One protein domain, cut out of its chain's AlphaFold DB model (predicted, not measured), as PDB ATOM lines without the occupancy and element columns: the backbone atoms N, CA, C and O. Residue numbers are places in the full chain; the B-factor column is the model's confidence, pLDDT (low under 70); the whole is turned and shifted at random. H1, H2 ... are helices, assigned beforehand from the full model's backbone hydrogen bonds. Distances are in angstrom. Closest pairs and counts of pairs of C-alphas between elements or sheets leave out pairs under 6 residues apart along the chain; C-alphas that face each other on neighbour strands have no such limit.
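AT A GLANCE: This is residues 65 to 125 of the 127 residues of an uncharacterized protein of Pedobacter sp (UniProt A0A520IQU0). The longest helix, H4, runs along one side of a small rounded domain, and H1 meets it about perpendicular, near the first residues of both helices, as a loose L. The short helix H2 lies across from H4, H3 lies well away from H1, and residues 119 to 125 fold back from the last residue of H4. The printed part has 61 residues, with four named helices in the order H1, H2, H3, H4 and no named strand; its class is all helix. It is compact, with a radius of gyration of the C-alphas of 10.5 A and spans of 28 by 23 by 18 A.

HOW THE PARTS SIT: H4, residues 106 to 118, touches H1, residues 73 to 81, with its residues 108 to 111 alone. The closest C-alphas of the two, those of Phe 75 and Trp 108, are 5.6 A apart, and their lines stand about perpendicular at 73 degrees. H2, residues 87 to 92, is near H4, with 6 pairs of C-alphas within 10 A and no pair within 8 A. H3, residues 95 to 99, is apart from H1 and H4, and only just apart from H2, with their closest C-alphas 8.1 A apart. H1 and H2 are apart. In H1, H2, H3 and H4 every O i to N i+4 pair is within hydrogen-bond range.

IN THESE COORDINATES: H4 is 18.5 A from first to last C-alpha, ending with C-alpha 118 at (116.769, 148.845, 136.691). H1 is 12.2 A long, beginning with C-alpha 73 at (116.857, 133.795, 125.724). H2 measures 8.6 A and H3 6.0 A in the same way.

THE WHOLE: The two C-alphas farthest apart, those of Glu 102 and Gly 120, are 28.4 A apart. The printed part has no cut. The links H1 to H2 and H2 to H3 are tight, and H3 to H4 is short. The mean pLDDT of the printed part is 92.2, and no printed residue is under 70.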
ATOM      1  N   PRO A  65     104.684 140.912 129.213       92.56
ATOM      2  CA  PRO A  65     105.109 139.542 128.976       92.56
ATOM      3  C   PRO A  65     106.635 139.436 128.935       92.56
ATOM      4  O   PRO A  65     107.313 140.248 128.296       92.56
ATOM      5  N   ILE A  66     107.179 138.390 129.561       92.94
ATOM      6  CA  ILE A  66     108.627 138.182 129.727       92.94
ATOM      7  C   ILE A  66     109.364 138.179 128.380       92.94
ATOM      8  O   ILE A  66     110.488 138.664 128.293       92.94
ATOM      9  N   CYS A  67     108.715 137.712 127.309       91.75
ATOM     10  CA  CYS A  67     109.286 137.680 125.962       91.75
ATOM     11  C   CYS A  67     109.527 139.057 125.320       91.75
ATOM     12  O   CYS A  67     110.189 139.138 124.288       91.75
ATOM     13  N   THR A  68     108.986 140.130 125.899       90.25
ATOM     14  CA  THR A  68     109.176 141.507 125.413       90.25
ATOM     15  C   THR A  68     110.206 142.283 126.227       90.25
ATOM     16  O   THR A  68     110.574 143.399 125.860       90.25
ATOM     17  N   LEU A  69     110.695 141.697 127.323       89.12
ATOM     18  CA  LEU A  69     111.706 142.313 128.166       89.12
ATOM     19  C   LEU A  69     113.095 142.195 127.522       89.12
ATOM     20  O   LEU A  69     113.377 141.218 126.827       89.12
ATOM     21  N   PRO A  70     114.004 143.151 127.781       90.75
ATOM     22  CA  PRO A  70     115.387 143.096 127.315       90.75
ATOM     23  C   PRO A  70     116.220 142.120 128.168       90.75
ATOM     24  O   PRO A  70     117.144 142.525 128.878       90.75
ATOM     25  N   VAL A  71     115.858 140.838 128.118       92.06
ATOM     26  CA  VAL A  71     116.456 139.720 128.863       92.06
ATOM     27  C   VAL A  71     117.036 138.678 127.909       92.06
ATOM     28  O   VAL A  71     116.800 138.699 126.701       92.06
ATOM     29  N   THR A  72     117.824 137.757 128.444       95.44
ATOM     30  CA  THR A  72     118.437 136.672 127.688       95.44
ATOM     31  C   THR A  72     117.407 135.624 127.271       95.44
ATOM     32  O   THR A  72     116.407 135.374 127.945       95.44
ATOM     33  N   GLU A  73     117.684 134.923 126.170       94.75
ATOM     34  CA  GLU A  73     116.857 133.795 125.724       94.75
ATOM     35  C   GLU A  73     116.778 132.677 126.766       94.75
ATOM     36  O   GLU A  73     115.736 132.044 126.926       94.75
ATOM     37  N   VAL A  74     117.859 132.474 127.523       94.75
ATOM     38  CA  VAL A  74     117.903 131.502 128.621       94.75
ATOM     39  C   VAL A  74     116.934 131.901 129.731       94.75
ATOM     40  O   VAL A  74     116.252 131.030 130.274       94.75
ATOM     41  N   PHE A  75     116.844 133.197 130.050       95.31
ATOM     42  CA  PHE A  75     115.869 133.698 131.009       95.31
ATOM     43  C   PHE A  75     114.443 133.424 130.538       95.31
ATOM     44  O   PHE A  75     113.668 132.807 131.264       95.31
ATOM     45  N   MET A  76     114.127 133.805 129.296       94.88
ATOM     46  CA  MET A  76     112.801 133.599 128.706       94.88
ATOM     47  C   MET A  76     112.399 132.121 128.679       94.88
ATOM     48  O   MET A  76     111.279 131.780 129.057       94.88
ATOM     49  N   LEU A  77     113.310 131.242 128.251       95.38
ATOM     50  CA  LEU A  77     113.061 129.806 128.179       95.38
ATOM     51  C   LEU A  77     112.758 129.229 129.562       95.38
ATOM     52  O   LEU A  77     111.770 128.520 129.717       95.38
ATOM     53  N   ARG A  78     113.576 129.553 130.567       94.75
ATOM     54  CA  ARG A  78     113.383 129.045 131.928       94.75
ATOM     55  C   ARG A  78     112.129 129.593 132.576       94.75
ATOM     56  O   ARG A  78     111.386 128.814 133.147       94.75
ATOM     57  N   SER A  79     111.841 130.886 132.424       95.06
ATOM     58  CA  SER A  79     110.572 131.450 132.897       95.06
ATOM     59  C   SER A  79     109.381 130.701 132.305       95.06
ATOM     60  O   SER A  79     108.472 130.331 133.036       95.06
ATOM     61  N   LYS A  80     109.428 130.386 131.004       94.81
ATOM     62  CA  LYS A  80     108.379 129.614 130.332       94.81
ATOM     63  C   LYS A  80     108.274 128.174 130.840       94.81
ATOM     64  O   LYS A  80     107.160 127.686 130.991       94.81
ATOM     65  N   LEU A  81     109.399 127.494 131.073       95.00
ATOM     66  CA  LEU A  81     109.414 126.133 131.628       95.00
ATOM     67  C   LEU A  81     108.873 126.105 133.063       95.00
ATOM     68  O   LEU A  81     108.118 125.206 133.408       95.00
ATOM     69  N   MET A  82     109.146 127.161 133.833       93.81
ATOM     70  CA  MET A  82     108.571 127.377 135.160       93.81
ATOM     71  C   MET A  82     107.107 127.845 135.147       93.81
ATOM     72  O   MET A  82     106.512 128.045 136.199       93.81
ATOM     73  N   GLY A  83     106.511 128.037 133.967       94.25
ATOM     74  CA  GLY A  83     105.112 128.439 133.823       94.25
ATOM     75  C   GLY A  83     104.842 129.939 133.974       94.25
ATOM     76  O   GLY A  83     103.680 130.336 133.985       94.25
ATOM     77  N   PHE A  84     105.875 130.782 134.031       95.00
ATOM     78  CA  PHE A  84     105.731 132.234 134.135       95.00
ATOM     79  C   PHE A  84     105.647 132.900 132.760       95.00
ATOM     80  O   PHE A  84     106.540 132.768 131.915       95.00
ATOM     81  N   ALA A  85     104.590 133.680 132.557       93.56
ATOM     82  CA  ALA A  85     104.383 134.532 131.394       93.56
ATOM     83  C   ALA A  85     104.757 135.995 131.673       93.56
ATOM     84  O   ALA A  85     105.206 136.690 130.756       93.56
ATOM     85  N   THR A  86     104.599 136.464 132.914       94.75
ATOM     86  CA  THR A  86     104.816 137.868 133.312       94.75
ATOM     87  C   THR A  86     105.689 137.988 134.561       94.75
ATOM     88  O   THR A  86     105.806 137.050 135.348       94.75
ATOM     89  N   LEU A  87     106.305 139.158 134.778       92.00
ATOM     90  CA  LEU A  87     107.058 139.415 136.015       92.00
ATOM     91  C   LEU A  87     106.145 139.482 137.237       92.00
ATOM     92  O   LEU A  87     106.588 139.138 138.327       92.00
ATOM     93  N   ALA A  88     104.891 139.909 137.055       92.56
ATOM     94  CA  ALA A  88     103.879 139.912 138.101       92.56
ATOM     95  C   ALA A  88     103.753 138.520 138.728       92.56
ATOM     96  O   ALA A  88     103.850 138.397 139.940       92.56
ATOM     97  N   GLU A  89     103.606 137.468 137.928       93.00
ATOM     98  CA  GLU A  89     103.494 136.099 138.447       93.00
ATOM     99  C   GLU A  89     104.732 135.699 139.257       93.00
ATOM    100  O   GLU A  89     104.605 135.159 140.352       93.00
ATOM    101  N   VAL A  90     105.925 136.053 138.771       91.62
ATOM    102  CA  VAL A  90     107.189 135.750 139.454       91.62
ATOM    103  C   VAL A  90     107.278 136.441 140.816       91.62
ATOM    104  O   VAL A  90     107.612 135.789 141.798       91.62
ATOM    105  N   VAL A  91     106.976 137.743 140.899       90.88
ATOM    106  CA  VAL A  91     107.081 138.495 142.169       90.88
ATOM    107  C   VAL A  91     105.992 138.128 143.180       90.88
ATOM    108  O   VAL A  91     106.176 138.365 144.367       90.88
ATOM    109  N   HIS A  92     104.867 137.566 142.728       90.38
ATOM    110  CA  HIS A  92     103.818 137.049 143.614       90.38
ATOM    111  C   HIS A  92     104.048 135.589 144.025       90.38
ATOM    112  O   HIS A  92     103.313 135.080 144.870       90.38
ATOM    113  N   THR A  93     105.032 134.910 143.431       90.81
ATOM    114  CA  THR A  93     105.381 133.535 143.793       90.81
ATOM    115  C   THR A  93     106.292 133.538 145.012       90.81
ATOM    116  O   THR A  93     107.205 134.358 145.123       90.81
ATOM    117  N   ASP A  94     106.063 132.601 145.928       89.56
ATOM    118  CA  ASP A  94     106.914 132.431 147.097       89.56
ATOM    119  C   ASP A  94     108.346 132.041 146.681       89.56
ATOM    120  O   ASP A  94     108.557 131.174 145.831       89.56
ATOM    121  N   LEU A  95     109.355 132.678 147.283       86.81
ATOM    122  CA  LEU A  95     110.759 132.434 146.940       86.81
ATOM    123  C   LEU A  95     111.212 130.999 147.236       86.81
ATOM    124  O   LEU A  95     112.074 130.476 146.526       86.81
ATOM    125  N   VAL A  96     110.652 130.355 148.264       89.38
ATOM    126  CA  VAL A  96     110.940 128.956 148.593       89.38
ATOM    127  C   VAL A  96     110.371 128.057 147.504       89.38
ATOM    128  O   VAL A  96     111.093 127.197 146.999       89.38
ATOM    129  N   GLU A  97     109.126 128.284 147.082       89.81
ATOM    130  CA  GLU A  97     108.507 127.559 145.965       89.81
ATOM    131  C   GLU A  97     109.303 127.746 144.667       89.81
ATOM    132  O   GLU A  97     109.672 126.768 144.015       89.81
ATOM    133  N   LEU A  98     109.673 128.991 144.360       90.31
ATOM    134  CA  LEU A  98     110.466 129.340 143.186       90.31
ATOM    135  C   LEU A  98     111.827 128.632 143.181       90.31
ATOM    136  O   LEU A  98     112.260 128.128 142.147       90.31
ATOM    137  N   SER A  99     112.497 128.564 144.336       90.38
ATOM    138  CA  SER A  99     113.809 127.919 144.471       90.38
ATOM    139  C   SER A  99     113.773 126.393 144.346       90.38
ATOM    140  O   SER A  99     114.795 125.788 144.018       90.38
ATOM    141  N   ASN A 100     112.612 125.777 144.587       92.94
ATOM    142  CA  ASN A 100     112.409 124.333 144.484       92.94
ATOM    143  C   ASN A 100     112.043 123.876 143.062       92.94
ATOM    144  O   ASN A 100     111.979 122.671 142.814       92.94
ATOM    145  N   HIS A 101     111.796 124.804 142.133       93.06
ATOM    146  CA  HIS A 101     111.438 124.462 140.761       93.06
ATOM    147  C   HIS A 101     112.619 123.816 140.014       93.06
ATOM    148  O   HIS A 101     113.759 124.252 140.138       93.06
ATOM    149  N   GLU A 102     112.363 122.802 139.182       92.69
ATOM    150  CA  GLU A 102     113.421 122.061 138.474       92.69
ATOM    151  C   GLU A 102     114.250 122.936 137.514       92.69
ATOM    152  O   GLU A 102     115.477 122.844 137.475       92.69
ATOM    153  N   ASP A 103     113.591 123.844 136.793       94.50
ATOM    154  CA  ASP A 103     114.237 124.818 135.905       94.50
ATOM    155  C   ASP A 103     114.791 126.063 136.611       94.50
ATOM    156  O   ASP A 103     115.366 126.948 135.956       94.50
ATOM    157  N   TYR A 104     114.655 126.138 137.940       93.38
ATOM    158  CA  TYR A 104     115.235 127.223 138.713       93.38
ATOM    159  C   TYR A 104     116.755 127.238 138.556       93.38
ATOM    160  O   TYR A 104     117.453 126.224 138.493       93.38
ATOM    161  N   SER A 105     117.312 128.444 138.510       94.12
ATOM    162  CA  SER A 105     118.751 128.613 138.466       94.12
ATOM    163  C   SER A 105     119.167 129.947 139.036       94.12
ATOM    164  O   SER A 105     118.584 130.985 138.730       94.12
ATOM    165  N   GLN A 106     120.285 129.941 139.754       93.00
ATOM    166  CA  GLN A 106     120.870 131.157 140.305       93.00
ATOM    167  C   GLN A 106     121.145 132.227 139.235       93.00
ATOM    168  O   GLN A 106     120.940 133.408 139.487       93.00
ATOM    169  N   ARG A 107     121.563 131.837 138.018       94.75
ATOM    170  CA  ARG A 107     121.766 132.799 136.916       94.75
ATOM    171  C   ARG A 107     120.468 133.480 136.498       94.75
ATOM    172  O   ARG A 107     120.472 134.679 136.258       94.75
ATOM    173  N   TRP A 108     119.383 132.711 136.431       95.06
ATOM    174  CA  TRP A 108     118.058 133.234 136.113       95.06
ATOM    175  C   TRP A 108     117.599 134.218 137.198       95.06
ATOM    176  O   TRP A 108     117.187 135.328 136.882       95.06
ATOM    177  N   TYR A 109     117.788 133.869 138.473       94.12
ATOM    178  CA  TYR A 109     117.426 134.737 139.594       94.12
ATOM    179  C   TYR A 109     118.224 136.050 139.611       94.12
ATOM    180  O   TYR A 109     117.660 137.123 139.794       94.12
ATOM    181  N   LEU A 110     119.534 136.002 139.358       93.94
ATOM    182  CA  LEU A 110     120.352 137.218 139.275       93.94
ATOM    183  C   LEU A 110     119.916 138.137 138.129       93.94
ATOM    184  O   LEU A 110     119.971 139.361 138.253       93.94
ATOM    185  N   GLU A 111     119.471 137.560 137.017       94.75
ATOM    186  CA  GLU A 111     118.940 138.330 135.901       94.75
ATOM    187  C   GLU A 111     117.585 138.966 136.243       94.75
ATOM    188  O   GLU A 111     117.394 140.146 135.957       94.75
ATOM    189  N   LEU A 112     116.704 138.252 136.954       93.00
ATOM    190  CA  LEU A 112     115.467 138.814 137.511       93.00
ATOM    191  C   LEU A 112     115.757 140.029 138.405       93.00
ATOM    192  O   LEU A 112     115.160 141.089 138.222       93.00
ATOM    193  N   ILE A 113     116.709 139.896 139.332       93.19
ATOM    194  CA  ILE A 113     117.150 140.992 140.206       93.19
ATOM    195  C   ILE A 113     117.661 142.173 139.372       93.19
ATOM    196  O   ILE A 113     117.244 143.301 139.603       93.19
ATOM    197  N   SER A 114     118.486 141.930 138.349       93.19
ATOM    198  CA  SER A 114     118.981 142.977 137.439       93.19
ATOM    199  C   SER A 114     117.851 143.709 136.703       93.19
ATOM    200  O   SER A 114     117.892 144.931 136.557       93.19
ATOM    201  N   VAL A 115     116.816 142.990 136.255       92.12
ATOM    202  CA  VAL A 115     115.646 143.587 135.588       92.12
ATOM    203  C   VAL A 115     114.853 144.468 136.549       92.12
ATOM    204  O   VAL A 115     114.480 145.584 136.189       92.12
ATOM    205  N   LEU A 116     114.613 143.990 137.769       91.06
ATOM    206  CA  LEU A 116     113.830 144.717 138.766       91.06
ATOM    207  C   LEU A 116     114.591 145.907 139.354       91.06
ATOM    208  O   LEU A 116     113.987 146.955 139.576       91.06
ATOM    209  N   ASP A 117     115.904 145.791 139.547       92.00
ATOM    210  CA  ASP A 117     116.778 146.882 139.997       92.00
ATOM    211  C   ASP A 117     116.746 148.073 139.042       92.00
ATOM    212  O   ASP A 117     116.496 149.203 139.461       92.00
ATOM    213  N   ARG A 118     116.850 147.808 137.735       90.06
ATOM    214  CA  ARG A 118     116.769 148.845 136.691       90.06
ATOM    215  C   ARG A 118     115.461 149.637 136.713       90.06
ATOM    216  O   ARG A 118     115.437 150.754 136.206       90.06
ATOM    217  N   GLN A 119     114.396 149.066 137.272       87.94
ATOM    218  CA  GLN A 119     113.077 149.695 137.383       87.94
ATOM    219  C   GLN A 119     112.748 150.161 138.814       87.94
ATOM    220  O   GLN A 119     111.641 150.632 139.072       87.94
ATOM    221  N   GLY A 120     113.678 150.024 139.769       89.38
ATOM    222  CA  GLY A 120     113.446 150.369 141.176       89.38
ATOM    223  C   GLY A 120     112.429 149.460 141.885       89.38
ATOM    224  O   GLY A 120     111.776 149.874 142.845       89.38
ATOM    225  N   LEU A 121     112.270 148.221 141.411       90.38
ATOM    226  CA  LEU A 121     111.266 147.249 141.861       90.38
ATOM    227  C   LEU A 121     111.822 146.151 142.780       90.38
ATOM    228  O   LEU A 121     111.081 145.250 143.159       90.38
ATOM    229  N   LEU A 122     113.096 146.219 143.186       89.69
ATOM    230  CA  LEU A 122     113.707 145.205 144.066       89.69
ATOM    231  C   LEU A 122     112.973 144.996 145.390       89.69
ATOM    232  O   LEU A 122     112.983 143.894 145.934       89.69
ATOM    233  N   HIS A 123     112.321 146.043 145.893       88.12
ATOM    234  CA  HIS A 123     111.534 145.978 147.118       88.12
ATOM    235  C   HIS A 123     110.428 144.914 147.054       88.12
ATOM    236  O   HIS A 123     110.036 144.408 148.095       88.12
ATOM    237  N   LEU A 124     109.963 144.519 145.863       86.25
ATOM    238  CA  LEU A 124     108.915 143.505 145.710       86.25
ATOM    239  C   LEU A 124     109.364 142.087 146.080       86.25
ATOM    240  O   LEU A 124     108.523 141.278 146.440       86.25
ATOM    241  N   ILE A 125     110.661 141.782 145.985       83.12
ATOM    242  CA  ILE A 125     111.198 140.432 146.249       83.12
ATOM    243  C   ILE A 125     111.953 140.369 147.585       83.12
ATOM    244  O   ILE A 125     112.123 139.299 148.158       83.12
TER     245      ILE A 125